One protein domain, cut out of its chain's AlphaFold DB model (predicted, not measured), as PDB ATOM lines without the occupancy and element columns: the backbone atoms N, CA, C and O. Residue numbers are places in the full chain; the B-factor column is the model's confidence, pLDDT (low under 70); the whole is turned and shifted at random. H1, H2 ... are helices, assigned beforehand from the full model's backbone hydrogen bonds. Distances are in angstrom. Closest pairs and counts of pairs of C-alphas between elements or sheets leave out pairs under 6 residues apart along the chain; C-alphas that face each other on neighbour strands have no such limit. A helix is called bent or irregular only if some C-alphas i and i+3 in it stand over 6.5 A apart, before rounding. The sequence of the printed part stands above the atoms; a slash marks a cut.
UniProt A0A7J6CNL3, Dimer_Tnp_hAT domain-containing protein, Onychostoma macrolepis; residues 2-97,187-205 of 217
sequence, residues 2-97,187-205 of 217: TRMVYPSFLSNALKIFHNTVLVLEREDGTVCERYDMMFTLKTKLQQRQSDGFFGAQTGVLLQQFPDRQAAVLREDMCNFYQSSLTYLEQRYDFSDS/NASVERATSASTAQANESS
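This is residues 2 to 97 and 187 to 205 of the 217 residues of the protein "Dimer_Tnp_hAT domain-containing protein" of Onychostoma macrolepis (UniProt A0A7J6CNL3). You are looking at an up-and-down bundle of four helices: H4, H2, H1 and H5 stand round a common long axis in a ring of that order, each running against the one before it in the chain. The short helix H3 packs on the first part of H1, near the end of the bundle where H1 and H4 begin. The printed part has 115 residues with five named helices, in the order H1, H2, H3, H4, H5, and no named strand; the class is all helix. The whole is compact, with a radius of gyration of the C-alphas of 15.0 A, and elongated in outline, spanning 48 by 26 by 24 A.

Start with the longest helix, H4, residues 67 to 91: find C-alpha 67 at (16.812, -64.875, 13.580) and go 36.2 A to C-alpha 91 at (16.706, -28.816, 16.644), with y changing far more than x or z. Go back along the chain to H2, residues 31 to 50, which covers 29.5 A from first to last C-alpha; it is irregular, with C-alphas 32 and 35 at 7.2 A. Before it is H1, residues 2 to 24, which begins with C-alpha 2 at (18.447, -60.119, 26.137) and is 34.2 A long; it is only just irregular, with C-alphas 3 and 6 at 6.6 A. H3, residues 56 to 62, covers 9.9 A from first to last C-alpha. Last comes H5, residues 188 to 204, 24.4 A long, which ends with C-alpha 204 at (11.412, -49.932, 25.142).

Begin at H4, whose residues 80 to 91 alone touch H5; the closest C-alphas are those of Ser 84 and Ala 193, 6.0 A apart, and the two helices run opposite ways at a shallow tilt of 29 degrees. Residues 78 to 88 of H4 touch residues 42 to 49 of H2, in each helix that part alone, with Gln 49 and Cys 78 the closest C-alphas at 5.7 A. H4 and H2 run opposite ways at a shallow tilt of 20 degrees. H1 is the hub, touching three other helices. It forms a helical hairpin with H2, touching it with residues 16 to 24 alone, and the closest C-alphas, of Thr 20 and Leu 41, are 6.7 A apart. With residues 14 to 21 alone it touches residues 190 to 194 of H5, opposite ways at a shallow tilt of 6 degrees; look at Phe 17 and Val 190, the closest C-alphas, at 6.5 A. With residues 4 to 9 alone it touches H3, the closest C-alphas being those of Ser 8 and Thr 58, at 5.5 A. H1 and H4 run the same way and are close but not clearly touching, with Phe 9 and Met 77 the closest C-alphas at 7.8 A. H2 and H5 are only just apart, 8.3 A at their closest C-alphas. In H3, H4 and H5 every O i to N i+4 pair is within hydrogen-bond range; in H1 14 of 19 are, and in H2 14 of 16.

The two C-alphas farthest apart are those of Asp 28 and Pro 66, at 49.0 A, while Thr 2 and Ser 205, the first and last printed, have C-alphas 9.8 A apart. Residues 98 to 186 are not printed, and across this cut C-alphas 97 and 187 are 20.3 A apart. The links from H2 to H3 and from H3 to H4 are tight, and that from H1 to H2 is short; the link from H4 to H5 is the one across the cut. The mean pLDDT of the printed part is 88.8; look for values under 70 at residues 2 to 3 and 200 to 205.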
ATOM      1  N   THR A   2      19.082 -61.371  26.630       57.12
ATOM      2  CA  THR A   2      18.447 -60.119  26.137       57.12
ATOM      3  C   THR A   2      18.815 -58.885  26.969       57.12
ATOM      4  O   THR A   2      19.048 -57.813  26.425       57.12
ATOM      5  N   ARG A   3      18.995 -59.068  28.286       62.25
ATOM      6  CA  ARG A   3      19.423 -58.022  29.232       62.25
ATOM      7  C   ARG A   3      20.791 -57.390  28.941       62.25
ATOM      8  O   ARG A   3      21.041 -56.314  29.458       62.25
ATOM      9  N   MET A   4      21.669 -58.022  28.157       81.06
ATOM     10  CA  MET A   4      23.010 -57.487  27.854       81.06
ATOM     11  C   MET A   4      23.079 -56.771  26.499       81.06
ATOM     12  O   MET A   4      23.999 -55.992  26.267       81.06
ATOM     13  N   VAL A   5      22.101 -57.008  25.618       88.12
ATOM     14  CA  VAL A   5      22.087 -56.467  24.254       88.12
ATOM     15  C   VAL A   5      21.879 -54.951  24.269       88.12
ATOM     16  O   VAL A   5      22.708 -54.224  23.729       88.12
ATOM     17  N   TYR A   6      20.827 -54.463  24.939       89.19
ATOM     18  CA  TYR A   6      20.550 -53.022  25.013       89.19
ATOM     19  C   TYR A   6      21.635 -52.233  25.761       89.19
ATOM     20  O   TYR A   6      22.057 -51.210  25.232       89.19
ATOM     21  N   PRO A   7      22.171 -52.673  26.918       89.81
ATOM     22  CA  PRO A   7      23.287 -51.967  27.552       89.81
ATOM     23  C   PRO A   7      24.544 -51.898  26.676       89.81
ATOM     24  O   PRO A   7      25.179 -50.846  26.614       89.81
ATOM     25  N   SER A   8      24.883 -52.979  25.959       92.44
ATOM     26  CA  SER A   8      25.996 -52.986  24.996       92.44
ATOM     27  C   SER A   8      25.759 -51.989  23.858       92.44
ATOM     28  O   SER A   8      26.642 -51.195  23.524       92.44
ATOM     29  N   PHE A   9      24.547 -51.988  23.297       94.44
ATOM     30  CA  PHE A   9      24.141 -51.041  22.263       94.44
ATOM     31  C   PHE A   9      24.221 -49.594  22.755       94.44
ATOM     32  O   PHE A   9      24.891 -48.773  22.134       94.44
ATOM     33  N   LEU A  10      23.596 -49.286  23.893       93.00
ATOM     34  CA  LEU A  10      23.550 -47.934  24.447       93.00
ATOM     35  C   LEU A  10      24.938 -47.432  24.828       93.00
ATOM     36  O   LEU A  10      25.270 -46.297  24.506       93.00
ATOM     37  N   SER A  11      25.792 -48.270  25.421       90.88
ATOM     38  CA  SER A  11      27.189 -47.906  25.691       90.88
ATOM     39  C   SER A  11      27.914 -47.470  24.413       90.88
ATOM     40  O   SER A  11      28.660 -46.488  24.403       90.88
ATOM     41  N   ASN A  12      27.653 -48.157  23.299       93.50
ATOM     42  CA  ASN A  12      28.260 -47.842  22.017       93.50
ATOM     43  C   ASN A  12      27.636 -46.615  21.327       93.50
ATOM     44  O   ASN A  12      28.368 -45.795  20.767       93.50
ATOM     45  N   ALA A  13      26.309 -46.487  21.360       92.56
ATOM     46  CA  ALA A  13      25.566 -45.408  20.718       92.56
ATOM     47  C   ALA A  13      25.721 -44.078  21.472       92.56
ATOM     48  O   ALA A  13      26.064 -43.066  20.860       92.56
ATOM     49  N   LEU A  14      25.569 -44.079  22.801       91.38
ATOM     50  CA  LEU A  14      25.702 -42.880  23.642       91.38
ATOM     51  C   LEU A  14      27.119 -42.301  23.607       91.38
ATOM     52  O   LEU A  14      27.286 -41.086  23.691       91.38
ATOM     53  N   LYS A  15      28.142 -43.134  23.373       92.88
ATOM     54  CA  LYS A  15      29.519 -42.667  23.166       92.88
ATOM     55  C   LYS A  15      29.651 -41.709  21.975       92.88
ATOM     56  O   LYS A  15      30.497 -40.822  22.005       92.88
ATOM     57  N   ILE A  16      28.824 -41.851  20.935       93.94
ATOM     58  CA  ILE A  16      28.830 -40.937  19.779       93.94
ATOM     59  C   ILE A  16      28.395 -39.537  20.217       93.94
ATOM     60  O   ILE A  16      29.058 -38.551  19.886       93.94
ATOM     61  N   PHE A  17      27.308 -39.460  20.986       92.00
ATOM     62  CA  PHE A  17      26.784 -38.202  21.505       92.00
ATOM     63  C   PHE A  17      27.746 -37.583  22.509       92.00
ATOM     64  O   PHE A  17      28.126 -36.432  22.336       92.00
ATOM     65  N   HIS A  18      28.222 -38.363  23.482       90.69
ATOM     66  CA  HIS A  18      29.171 -37.892  24.488       90.69
ATOM     67  C   HIS A  18      30.451 -37.327  23.858       90.69
ATOM     68  O   HIS A  18      30.850 -36.211  24.171       90.69
ATOM     69  N   ASN A  19      31.047 -38.033  22.892       92.25
ATOM     70  CA  ASN A  19      32.217 -37.519  22.182       92.25
ATOM     71  C   ASN A  19      31.916 -36.221  21.416       92.25
ATOM     72  O   ASN A  19      32.802 -35.391  21.255       92.25
ATOM     73  N   THR A  20      30.689 -36.050  20.919       92.88
ATOM     74  CA  THR A  20      30.286 -34.813  20.237       92.88
ATOM     75  C   THR A  20      30.103 -33.670  21.233       92.88
ATOM     76  O   THR A  20      30.558 -32.565  20.958       92.88
ATOM     77  N   VAL A  21      29.501 -33.939  22.396       89.88
ATOM     78  CA  VAL A  21      29.379 -32.980  23.504       89.88
ATOM     79  C   VAL A  21      30.757 -32.477  23.924       89.88
ATOM     80  O   VAL A  21      30.987 -31.276  23.871       89.88
ATOM     81  N   LEU A  22      31.708 -33.383  24.179       90.00
ATOM     82  CA  LEU A  22      33.080 -33.013  24.547       90.00
ATOM     83  C   LEU A  22      33.760 -32.110  23.512       90.00
ATOM     84  O   LEU A  22      34.547 -31.247  23.876       90.00
ATOM     85  N   VAL A  23      33.485 -32.310  22.219       90.00
ATOM     86  CA  VAL A  23      34.043 -31.465  21.151       90.00
ATOM     87  C   VAL A  23      33.357 -30.096  21.095       90.00
ATOM     88  O   VAL A  23      34.028 -29.109  20.806       90.00
ATOM     89  N   LEU A  24      32.053 -30.024  21.374       87.88
ATOM     90  CA  LEU A  24      31.286 -28.773  21.409       87.88
ATOM     91  C   LEU A  24      31.559 -27.931  22.665       87.88
ATOM     92  O   LEU A  24      31.356 -26.724  22.622       87.88
ATOM     93  N   GLU A  25      31.997 -28.559  23.757       86.69
ATOM     94  CA  GLU A  25      32.328 -27.920  25.042       86.69
ATOM     95  C   GLU A  25      33.779 -27.447  25.147       86.69
ATOM     96  O   GLU A  25      34.175 -26.887  26.169       86.69
ATOM     97  N   ARG A  26      34.599 -27.683  24.120       86.44
ATOM     98  CA  ARG A  26      35.990 -27.232  24.144       86.44
ATOM     99  C   ARG A  26      36.057 -25.715  24.293       86.44
ATOM    100  O   ARG A  26      35.368 -24.993  23.577       86.44
ATOM    101  N   GLU A  27      36.961 -25.247  25.151       81.38
ATOM    102  CA  GLU A  27      37.191 -23.814  25.383       81.38
ATOM    103  C   GLU A  27      37.605 -23.063  24.108       81.38
ATOM    104  O   GLU A  27      37.304 -21.883  23.957       81.38
ATOM    105  N   ASP A  28      38.264 -23.752  23.173       83.81
ATOM    106  CA  ASP A  28      38.738 -23.201  21.903       83.81
ATOM    107  C   ASP A  28      37.760 -23.401  20.730       83.81
ATOM    108  O   ASP A  28      38.101 -23.094  19.586       83.81
ATOM    109  N   GLY A  29      36.558 -23.928  20.988       86.44
ATOM    110  CA  GLY A  29      35.554 -24.174  19.960       86.44
ATOM    111  C   GLY A  29      34.971 -22.877  19.396       86.44
ATOM    112  O   GLY A  29      34.432 -22.050  20.130       86.44
ATOM    113  N   THR A  30      35.001 -22.725  18.071       91.31
ATOM    114  CA  THR A  30      34.462 -21.537  17.385       91.31
ATOM    115  C   THR A  30      33.189 -21.805  16.580       91.31
ATOM    116  O   THR A  30      32.958 -22.898  16.050       91.31
ATOM    117  N   VAL A  31      32.366 -20.769  16.378       92.62
ATOM    118  CA  VAL A  31      31.162 -20.860  15.530       92.62
ATOM    119  C   VAL A  31      31.454 -21.384  14.115       92.62
ATOM    120  O   VAL A  31      30.606 -22.059  13.531       92.62
ATOM    121  N   CYS A  32      32.672 -21.157  13.606       94.25
ATOM    122  CA  CYS A  32      33.142 -21.642  12.308       94.25
ATOM    123  C   CYS A  32      33.250 -23.175  12.237       94.25
ATOM    124  O   CYS A  32      33.245 -23.755  11.159       94.25
ATOM    125  N   GLU A  33      33.350 -23.864  13.371       94.00
ATOM    126  CA  GLU A  33      33.495 -25.323  13.410       94.00
ATOM    127  C   GLU A  33      32.182 -26.035  13.727       94.00
ATOM    128  O   GLU A  33      32.051 -27.244  13.517       94.00
ATOM    129  N   ARG A  34      31.195 -25.291  14.230       92.56
ATOM    130  CA  ARG A  34      29.978 -25.855  14.807       92.56
ATOM    131  C   ARG A  34      29.155 -26.654  13.803       92.56
ATOM    132  O   ARG A  34      28.666 -27.730  14.151       92.56
ATOM    133  N   TYR A  35      29.019 -26.163  12.570       94.75
ATOM    134  CA  TYR A  35      28.296 -26.895  11.528       94.75
ATOM    135  C   TYR A  35      28.977 -28.223  11.208       94.75
ATOM    136  O   TYR A  35      28.320 -29.260  11.234       94.75
ATOM    137  N   ASP A  36      30.296 -28.224  11.008       94.44
ATOM    138  CA  ASP A  36      31.065 -29.442  10.729       94.44
ATOM    139  C   ASP A  36      30.971 -30.459  11.883       94.44
ATOM    140  O   ASP A  36      30.834 -31.662  11.637       94.44
ATOM    141  N   MET A  37      30.988 -30.002  13.142       94.56
ATOM    142  CA  MET A  37      30.811 -30.861  14.324       94.56
ATOM    143  C   MET A  37      29.424 -31.525  14.343       94.56
ATOM    144  O   MET A  37      29.321 -32.748  14.476       94.56
ATOM    145  N   MET A  38      28.359 -30.737  14.160       95.50
ATOM    146  CA  MET A  38      26.980 -31.240  14.138       95.50
ATOM    147  C   MET A  38      26.725 -32.149  12.933       95.50
ATOM    148  O   MET A  38      26.091 -33.199  13.065       95.50
ATOM    149  N   PHE A  39      27.243 -31.777  11.762       96.00
ATOM    150  CA  PHE A  39      27.131 -32.565  10.539       96.00
ATOM    151  C   PHE A  39      27.848 -33.910  10.694       96.00
ATOM    152  O   PHE A  39      27.285 -34.947  10.361       96.00
ATOM    153  N   THR A  40      29.028 -33.926  11.322       96.31
ATOM    154  CA  THR A  40      29.753 -35.168  11.636       96.31
ATOM    155  C   THR A  40      28.945 -36.099  12.544       96.31
ATOM    156  O   THR A  40      28.938 -37.312  12.315       96.31
ATOM    157  N   LEU A  41      28.255 -35.572  13.565       96.62
ATOM    158  CA  LEU A  41      27.350 -36.369  14.404       96.62
ATOM    159  C   LEU A  41      26.223 -36.982  13.563       96.62
ATOM    160  O   LEU A  41      26.022 -38.197  13.617       96.62
ATOM    161  N   LYS A  42      25.539 -36.161  12.758       97.31
ATOM    162  CA  LYS A  42      24.461 -36.608  11.868       97.31
ATOM    163  C   LYS A  42      24.938 -37.726  10.936       97.31
ATOM    164  O   LYS A  42      24.348 -38.803  10.933       97.31
ATOM    165  N   THR A  43      26.040 -37.514  10.218       97.44
ATOM    166  CA  THR A  43      26.593 -38.503   9.280       97.44
ATOM    167  C   THR A  43      26.985 -39.802   9.983       97.44
ATOM    168  O   THR A  43      26.707 -40.879   9.465       97.44
ATOM    169  N   LYS A  44      27.574 -39.743  11.187       97.00
ATOM    170  CA  LYS A  44      27.914 -40.956  11.956       97.00
ATOM    171  C   LYS A  44      26.682 -41.775  12.337       97.00
ATOM    172  O   LYS A  44      26.749 -43.001  12.294       97.00
ATOM    173  N   LEU A  45      25.590 -41.122  12.733       97.00
ATOM    174  CA  LEU A  45      24.337 -41.803  13.066       97.00
ATOM    175  C   LEU A  45      23.689 -42.413  11.815       97.00
ATOM    176  O   LEU A  45      23.339 -43.589  11.837       97.00
ATOM    177  N   GLN A  46      23.625 -41.655  10.712       97.62
ATOM    178  CA  GLN A  46      23.103 -42.134   9.425       97.62
ATOM    179  C   GLN A  46      23.882 -43.345   8.906       97.62
ATOM    180  O   GLN A  46      23.282 -44.350   8.534       97.62
ATOM    181  N   GLN A  47      25.216 -43.282   8.929       97.50
ATOM    182  CA  GLN A  47      26.060 -44.372   8.448       97.50
ATOM    183  C   GLN A  47      25.849 -45.645   9.275       97.50
ATOM    184  O   GLN A  47      25.669 -46.721   8.723       97.50
ATOM    185  N   ARG A  48      25.786 -45.526  10.607       96.56
ATOM    186  CA  ARG A  48      25.550 -46.684  11.484       96.56
ATOM    187  C   ARG A  48      24.184 -47.316  11.282       96.56
ATOM    188  O   ARG A  48      24.084 -48.538  11.323       96.56
ATOM    189  N   GLN A  49      23.158 -46.501  11.063       96.62
ATOM    190  CA  GLN A  49      21.828 -46.989  10.725       96.62
ATOM    191  C   GLN A  49      21.842 -47.727   9.379       96.62
ATOM    192  O   GLN A  49      21.369 -48.856   9.308       96.62
ATOM    193  N   SER A  50      22.436 -47.121   8.343       97.12
ATOM    194  CA  SER A  50      22.540 -47.705   6.997       97.12
ATOM    195  C   SER A  50      23.320 -49.021   6.987       97.12
ATOM    196  O   SER A  50      22.929 -49.966   6.308       97.12
ATOM    197  N   ASP A  51      24.404 -49.099   7.757       96.56
ATOM    198  CA  ASP A  51      25.254 -50.289   7.840       96.56
ATOM    199  C   ASP A  51      24.673 -51.374   8.763       96.56
ATOM    200  O   ASP A  51      25.241 -52.461   8.875       96.56
ATOM    201  N   GLY A  52      23.589 -51.084   9.494       95.44
ATOM    202  CA  GLY A  52      23.100 -51.951  10.570       95.44
ATOM    203  C   GLY A  52      24.147 -52.166  11.673       95.44
ATOM    204  O   GLY A  52      24.225 -53.242  12.274       95.44
ATOM    205  N   PHE A  53      25.001 -51.169  11.918       96.38
ATOM    206  CA  PHE A  53      26.096 -51.255  12.877       96.38
ATOM    207  C   PHE A  53      25.670 -50.767  14.266       96.38
ATOM    208  O   PHE A  53      25.626 -49.569  14.549       96.38
ATOM    209  N   PHE A  54      25.462 -51.716  15.181       95.25
ATOM    210  CA  PHE A  54      25.002 -51.466  16.558       95.25
ATOM    211  C   PHE A  54      26.115 -51.579  17.617       95.25
ATOM    212  O   PHE A  54      25.855 -51.654  18.822       95.25
ATOM    213  N   GLY A  55      27.371 -51.623  17.164       95.62
ATOM    214  CA  GLY A  55      28.553 -51.903  17.979       95.62
ATOM    215  C   GLY A  55      29.000 -53.362  17.885       95.62
ATOM    216  O   GLY A  55      28.179 -54.276  17.846       95.62
ATOM    217  N   ALA A  56      30.316 -53.587  17.873       94.88
ATOM    218  CA  ALA A  56      30.899 -54.916  17.665       94.88
ATOM    219  C   ALA A  56      30.407 -55.950  18.692       94.88
ATOM    220  O   ALA A  56      29.963 -57.034  18.320       94.88
ATOM    221  N   GLN A  57      30.413 -55.594  19.981       94.56
ATOM    222  CA  GLN A  57      29.930 -56.473  21.050       94.56
ATOM    223  C   GLN A  57      28.427 -56.760  20.929       94.56
ATOM    224  O   GLN A  57      28.005 -57.902  21.090       94.56
ATOM    225  N   THR A  58      27.626 -55.752  20.583       94.81
ATOM    226  CA  THR A  58      26.191 -55.918  20.324       94.81
ATOM    227  C   THR A  58      25.958 -56.882  19.165       94.81
ATOM    228  O   THR A  58      25.115 -57.764  19.270       94.81
ATOM    229  N   GLY A  59      26.749 -56.771  18.092       94.19
ATOM    230  CA  GLY A  59      26.710 -57.686  16.952       94.19
ATOM    231  C   GLY A  59      26.975 -59.140  17.350       94.19
ATOM    232  O   GLY A  59      26.201 -60.018  16.974       94.19
ATOM    233  N   VAL A  60      28.002 -59.390  18.171       95.00
ATOM    234  CA  VAL A  60      28.300 -60.733  18.712       95.00
ATOM    235  C   VAL A  60      27.146 -61.256  19.571       95.00
ATOM    236  O   VAL A  60      26.767 -62.418  19.451       95.00
ATOM    237  N   LEU A  61      26.553 -60.410  20.418       93.75
ATOM    238  CA  LEU A  61      25.409 -60.810  21.242       93.75
ATOM    239  C   LEU A  61      24.179 -61.142  20.388       93.75
ATOM    240  O   LEU A  61      23.496 -62.117  20.680       93.75
ATOM    241  N   LEU A  62      23.909 -60.376  19.326       93.50
ATOM    242  CA  LEU A  62      22.774 -60.608  18.425       93.50
ATOM    243  C   LEU A  62      22.856 -61.959  17.697       93.50
ATOM    244  O   LEU A  62      21.815 -62.545  17.415       93.50
ATOM    245  N   GLN A  63      24.061 -62.477  17.436       93.44
ATOM    246  CA  GLN A  63      24.263 -63.804  16.830       93.44
ATOM    247  C   GLN A  63      23.839 -64.965  17.747       93.44
ATOM    248  O   GLN A  63      23.685 -66.087  17.279       93.44
ATOM    249  N   GLN A  64      23.641 -64.714  19.046       92.88
ATOM    250  CA  GLN A  64      23.227 -65.736  20.018       92.88
ATOM    251  C   GLN A  64      21.703 -65.936  20.064       92.88
ATOM    252  O   GLN A  64      21.222 -66.805  20.791       92.88
ATOM    253  N   PHE A  65      20.934 -65.125  19.331       89.88
ATOM    254  CA  PHE A  65      19.473 -65.179  19.310       89.88
ATOM    255  C   PHE A  65      18.955 -65.843  18.032       89.88
ATOM    256  O   PHE A  65      19.589 -65.721  16.985       89.88
ATOM    257  N   PRO A  66      17.763 -66.469  18.073       93.88
ATOM    258  CA  PRO A  66      17.061 -66.879  16.861       93.88
ATOM    259  C   PRO A  66      16.826 -65.692  15.920       93.88
ATOM    260  O   PRO A  66      16.509 -64.593  16.387       93.88
ATOM    261  N   ASP A  67      16.882 -65.926  14.607       92.50
ATOM    262  CA  ASP A  67      16.812 -64.875  13.580       92.50
ATOM    263  C   ASP A  67      15.631 -63.923  13.760       92.50
ATOM    264  O   ASP A  67      15.796 -62.705  13.698       92.50
ATOM    265  N   ARG A  68      14.445 -64.462  14.067       93.38
ATOM    266  CA  ARG A  68      13.239 -63.657  14.306       93.38
ATOM    267  C   ARG A  68      13.410 -62.688  15.478       93.38
ATOM    268  O   ARG A  68      12.983 -61.544  15.386       93.38
ATOM    269  N   GLN A  69      14.024 -63.132  16.573       90.50
ATOM    270  CA  GLN A  69      14.237 -62.289  17.750       90.50
ATOM    271  C   GLN A  69      15.361 -61.277  17.514       90.50
ATOM    272  O   GLN A  69      15.237 -60.119  17.904       90.50
ATOM    273  N   ALA A  70      16.434 -61.690  16.837       92.50
ATOM    274  CA  ALA A  70      17.511 -60.789  16.453       92.50
ATOM    275  C   ALA A  70      17.024 -59.702  15.477       92.50
ATOM    276  O   ALA A  70      17.473 -58.566  15.572       92.50
ATOM    277  N   ALA A  71      16.104 -60.021  14.558       94.00
ATOM    278  CA  ALA A  71      15.502 -59.052  13.642       94.00
ATOM    279  C   ALA A  71      14.726 -57.955  14.388       94.00
ATOM    280  O   ALA A  71      14.985 -56.782  14.141       94.00
ATOM    281  N   VAL A  72      13.878 -58.328  15.355       93.31
ATOM    282  CA  VAL A  72      13.143 -57.363  16.201       93.31
ATOM    283  C   VAL A  72      14.110 -56.443  16.956       93.31
ATOM    284  O   VAL A  72      13.963 -55.228  16.928       93.31
ATOM    285  N   LEU A  73      15.165 -57.000  17.562       92.88
ATOM    286  CA  LEU A  73      16.166 -56.196  18.276       92.88
ATOM    287  C   LEU A  73      16.918 -55.225  17.351       92.88
ATOM    288  O   LEU A  73      17.230 -54.108  17.761       92.88
ATOM    289  N   ARG A  74      17.231 -55.636  16.115       95.19
ATOM    290  CA  ARG A  74      17.868 -54.753  15.122       95.19
ATOM    291  C   ARG A  74      16.931 -53.630  14.692       95.19
ATOM    292  O   ARG A  74      17.386 -52.502  14.551       95.19
ATOM    293  N   GLU A  75      15.648 -53.930  14.507       94.69
ATOM    294  CA  GLU A  75      14.629 -52.934  14.175       94.69
ATOM    295  C   GLU A  75      14.513 -51.873  15.278       94.69
ATOM    296  O   GLU A  75      14.601 -50.683  14.981       94.69
ATOM    297  N   ASP A  76      14.463 -52.280  16.548       92.56
ATOM    298  CA  ASP A  76      14.456 -51.350  17.686       92.56
ATOM    299  C   ASP A  76      15.686 -50.428  17.704       92.56
ATOM    300  O   ASP A  76      15.582 -49.223  17.947       92.56
ATOM    301  N   MET A  77      16.874 -50.969  17.425       94.75
ATOM    302  CA  MET A  77      18.110 -50.179  17.376       94.75
ATOM    303  C   MET A  77      18.169 -49.250  16.156       94.75
ATOM    304  O   MET A  77      18.682 -48.133  16.254       94.75
ATOM    305  N   CYS A  78      17.629 -49.676  15.013       95.62
ATOM    306  CA  CYS A  78      17.435 -48.805  13.854       95.62
ATOM    307  C   CYS A  78      16.472 -47.661  14.181       95.62
ATOM    308  O   CYS A  78      16.756 -46.512  13.834       95.62
ATOM    309  N   ASN A  79      15.381 -47.956  14.893       94.31
ATOM    310  CA  ASN A  79      14.417 -46.961  15.351       94.31
ATOM    311  C   ASN A  79      15.064 -45.962  16.314       94.31
ATOM    312  O   ASN A  79      14.822 -44.766  16.182       94.31
ATOM    313  N   PHE A  80      15.959 -46.407  17.202       94.44
ATOM    314  CA  PHE A  80      16.753 -45.501  18.036       94.44
ATOM    315  C   PHE A  80      17.544 -44.495  17.185       94.44
ATOM    316  O   PHE A  80      17.438 -43.290  17.412       94.44
ATOM    317  N   TYR A  81      18.302 -44.955  16.179       95.94
ATOM    318  CA  TYR A  81      19.056 -44.040  15.312       95.94
ATOM    319  C   TYR A  81      18.141 -43.095  14.533       95.94
ATOM    320  O   TYR A  81      18.434 -41.899  14.459       95.94
ATOM    321  N   GLN A  82      17.019 -43.600  14.015       95.94
ATOM    322  CA  GLN A  82      16.032 -42.785  13.313       95.94
ATOM    323  C   GLN A  82      15.471 -41.681  14.214       95.94
ATOM    324  O   GLN A  82      15.453 -40.516  13.823       95.94
ATOM    325  N   SER A  83      15.056 -42.027  15.434       93.81
ATOM    326  CA  SER A  83      14.519 -41.076  16.406       93.81
ATOM    327  C   SER A  83      15.559 -40.029  16.807       93.81
ATOM    328  O   SER A  83      15.242 -38.837  16.838       93.81
ATOM    329  N   SER A  84      16.815 -40.430  17.036       93.75
ATOM    330  CA  SER A  84      17.901 -39.482  17.298       93.75
ATOM    331  C   SER A  84      18.134 -38.519  16.128       93.75
ATOM    332  O   SER A  84      18.320 -37.322  16.350       93.75
ATOM    333  N   LEU A  85      18.125 -39.021  14.890       95.50
ATOM    334  CA  LEU A  85      18.306 -38.208  13.683       95.50
ATOM    335  C   LEU A  85      17.170 -37.208  13.503       95.50
ATOM    336  O   LEU A  85      17.432 -36.015  13.358       95.50
ATOM    337  N   THR A  86      15.923 -37.671  13.599       94.38
ATOM    338  CA  THR A  86      14.740 -36.807  13.531       94.38
ATOM    339  C   THR A  86      14.797 -35.712  14.592       94.38
ATOM    340  O   THR A  86      14.525 -34.551  14.296       94.38
ATOM    341  N   TYR A  87      15.216 -36.044  15.817       91.25
ATOM    342  CA  TYR A  87      15.366 -35.045  16.869       91.25
ATOM    343  C   TYR A  87      16.435 -33.996  16.531       91.25
ATOM    344  O   TYR A  87      16.208 -32.798  16.709       91.25
ATOM    345  N   LEU A  88      17.601 -34.425  16.034       93.44
ATOM    346  CA  LEU A  88      18.669 -33.506  15.635       93.44
ATOM    347  C   LEU A  88      18.209 -32.567  14.519       93.44
ATOM    348  O   LEU A  88      18.442 -31.366  14.612       93.44
ATOM    349  N   GLU A  89      17.523 -33.087  13.504       94.00
ATOM    350  CA  GLU A  89      17.019 -32.304  12.368       94.00
ATOM    351  C   GLU A  89      15.928 -31.302  12.771       94.00
ATOM    352  O   GLU A  89      15.842 -30.222  12.196       94.00
ATOM    353  N   GLN A  90      15.141 -31.599  13.808       92.38
ATOM    354  CA  GLN A  90      14.169 -30.650  14.370       92.38
ATOM    355  C   GLN A  90      14.815 -29.525  15.191       92.38
ATOM    356  O   GLN A  90      14.182 -28.500  15.446       92.38
ATOM    357  N   ARG A  91      16.043 -29.723  15.685       89.12
ATOM    358  CA  ARG A  91      16.706 -28.816  16.644       89.12
ATOM    359  C   ARG A  91      17.959 -28.149  16.095       89.12
ATOM    360  O   ARG A  91      18.563 -27.334  16.797       89.12
ATOM    361  N   TYR A  92      18.375 -28.510  14.891       93.12
ATOM    362  CA  TYR A  92      19.535 -27.951  14.227       93.12
ATOM    363  C   TYR A  92      19.287 -27.882  12.723       93.12
ATOM    364  O   TYR A  92      18.901 -28.867  12.099       93.12
ATOM    365  N   ASP A  93      19.537 -26.712  12.144       94.25
ATOM    366  CA  ASP A  93      19.391 -26.500  10.713       94.25
ATOM    367  C   ASP A  93      20.581 -27.115   9.959       94.25
ATOM    368  O   ASP A  93      21.704 -26.626  10.031       94.25
ATOM    369  N   PHE A  94      20.355 -28.202   9.225       95.44
ATOM    370  CA  PHE A  94      21.387 -28.819   8.385       95.44
ATOM    371  C   PHE A  94      21.379 -28.312   6.937       95.44
ATOM    372  O   PHE A  94      22.176 -28.797   6.132       95.44
ATOM    373  N   SER A  95      20.506 -27.364   6.593       94.31
ATOM    374  CA  SER A  95      20.403 -26.820   5.239       94.31
ATOM    375  C   SER A  95      21.597 -25.937   4.860       94.31
ATOM    376  O   SER A  95      22.424 -25.555   5.694       94.31
ATOM    377  N   ASP A  96      21.664 -25.578   3.579       92.06
ATOM    378  CA  ASP A  96      22.642 -24.620   3.060       92.06
ATOM    379  C   ASP A  96      22.399 -23.181   3.544       92.06
ATOM    380  O   ASP A  96      23.305 -22.350   3.483       92.06
ATOM    381  N   SER A  97      21.207 -22.876   4.072       91.38
ATOM    382  CA  SER A  97      20.904 -21.548   4.613       91.38
ATOM    383  C   SER A  97      21.446 -21.307   6.023       91.38
ATOM    384  O   SER A  97      21.467 -20.156   6.462       91.38
ATOM    385  N   ASN A 187      26.302 -26.963  23.178       79.12
ATOM    386  CA  ASN A 187      26.058 -28.399  23.057       79.12
ATOM    387  C   ASN A 187      24.562 -28.784  23.199       79.12
ATOM    388  O   ASN A 187      24.212 -29.952  23.027       79.12
ATOM    389  N   ALA A 188      23.666 -27.821  23.468       77.50
ATOM    390  CA  ALA A 188      22.305 -28.086  23.945       77.50
ATOM    391  C   ALA A 188      21.472 -28.972  23.002       77.50
ATOM    392  O   ALA A 188      20.639 -29.761  23.449       77.50
ATOM    393  N   SER A 189      21.680 -28.867  21.686       70.00
ATOM    394  CA  SER A 189      20.991 -29.730  20.716       70.00
ATOM    395  C   SER A 189      21.400 -31.202  20.867       70.00
ATOM    396  O   SER A 189      20.556 -32.083  20.721       70.00
ATOM    397  N   VAL A 190      22.664 -31.474  21.206       71.25
ATOM    398  CA  VAL A 190      23.205 -32.831  21.387       71.25
ATOM    399  C   VAL A 190      22.803 -33.412  22.740       71.25
ATOM    400  O   VAL A 190      22.360 -34.560  22.800       71.25
ATOM    401  N   GLU A 191      22.875 -32.632  23.820       78.81
ATOM    402  CA  GLU A 191      22.440 -33.078  25.153       78.81
ATOM    403  C   GLU A 191      20.958 -33.461  25.174       78.81
ATOM    404  O   GLU A 191      20.566 -34.501  25.712       78.81
ATOM    405  N   ARG A 192      20.118 -32.651  24.523       78.62
ATOM    406  CA  ARG A 192      18.684 -32.930  24.435       78.62
ATOM    407  C   ARG A 192      18.381 -34.137  23.549       78.62
ATOM    408  O   ARG A 192      17.509 -34.924  23.907       78.62
ATOM    409  N   ALA A 193      19.112 -34.321  22.444       70.19
ATOM    410  CA  ALA A 193      18.992 -35.524  21.612       70.19
ATOM    411  C   ALA A 193      19.373 -36.783  22.401       70.19
ATOM    412  O   ALA A 193      18.671 -37.793  22.340       70.19
ATOM    413  N   THR A 194      20.441 -36.696  23.196       72.50
ATOM    414  CA  THR A 194      20.875 -37.766  24.103       72.50
ATOM    415  C   THR A 194      19.773 -38.092  25.106       72.50
ATOM    416  O   THR A 194      19.371 -39.247  25.210       72.50
ATOM    417  N   SER A 195      19.223 -37.068  25.764       79.12
ATOM    418  CA  SER A 195      18.162 -37.206  26.772       79.12
ATOM    419  C   SER A 195      16.899 -37.862  26.203       79.12
ATOM    420  O   SER A 195      16.374 -38.813  26.787       79.12
ATOM    421  N   ALA A 196      16.439 -37.403  25.033       74.81
ATOM    422  CA  ALA A 196      15.281 -37.980  24.350       74.81
ATOM    423  C   ALA A 196      15.520 -39.453  23.982       74.81
ATOM    424  O   ALA A 196      14.680 -40.310  24.253       74.81
ATOM    425  N   SER A 197      16.702 -39.760  23.444       75.50
ATOM    426  CA  SER A 197      17.052 -41.120  23.026       75.50
ATOM    427  C   SER A 197      17.181 -42.072  24.227       75.50
ATOM    428  O   SER A 197      16.766 -43.228  24.153       75.50
ATOM    429  N   THR A 198      17.698 -41.595  25.367       72.94
ATOM    430  CA  THR A 198      17.741 -42.383  26.611       72.94
ATOM    431  C   THR A 198      16.359 -42.632  27.209       72.94
ATOM    432  O   THR A 198      16.112 -43.728  27.707       72.94
ATOM    433  N   ALA A 199      15.443 -41.660  27.135       74.81
ATOM    434  CA  ALA A 199      14.074 -41.834  27.617       74.81
ATOM    435  C   ALA A 199      13.336 -42.918  26.812       74.81
ATOM    436  O   ALA A 199      12.793 -43.856  27.390       74.81
ATOM    437  N   GLN A 200      13.431 -42.866  25.481       68.00
ATOM    438  CA  GLN A 200      12.821 -43.859  24.591       68.00
ATOM    439  C   GLN A 200      13.397 -45.272  24.793       68.00
ATOM    440  O   GLN A 200      12.663 -46.263  24.801       68.00
ATOM    441  N   ALA A 201      14.713 -45.382  24.999       65.69
ATOM    442  CA  ALA A 201      15.356 -46.665  25.287       65.69
ATOM    443  C   ALA A 201      14.901 -47.267  26.632       65.69
ATOM    444  O   ALA A 201      14.816 -48.489  26.761       65.69
ATOM    445  N   ASN A 202      14.569 -46.422  27.612       65.00
ATOM    446  CA  ASN A 202      14.037 -46.847  28.907       65.00
ATOM    447  C   ASN A 202      12.590 -47.329  28.845       65.00
ATOM    448  O   ASN A 202      12.230 -48.213  29.614       65.00
ATOM    449  N   GLU A 203      11.782 -46.780  27.941       62.53
ATOM    450  CA  GLU A 203      10.404 -47.232  27.706       62.53
ATOM    451  C   GLU A 203      10.359 -48.547  26.913       62.53
ATOM    452  O   GLU A 203       9.503 -49.395  27.154       62.53
ATOM    453  N   SER A 204      11.316 -48.737  25.999       56.03
ATOM    454  CA  SER A 204      11.412 -49.932  25.142       56.03
ATOM    455  C   SER A 204      12.053 -51.130  25.860       56.03
ATOM    456  O   SER A 204      11.804 -52.287  25.527       56.03
ATOM    457  N   SER A 205      12.875 -50.870  26.880       49.97
ATOM    458  CA  SER A 205      13.420 -51.887  27.777       49.97
ATOM    459  C   SER A 205      12.414 -52.182  28.890       49.97
ATOM    460  O   SER A 205      12.090 -51.304  29.680       49.97
TER     461      SER A 205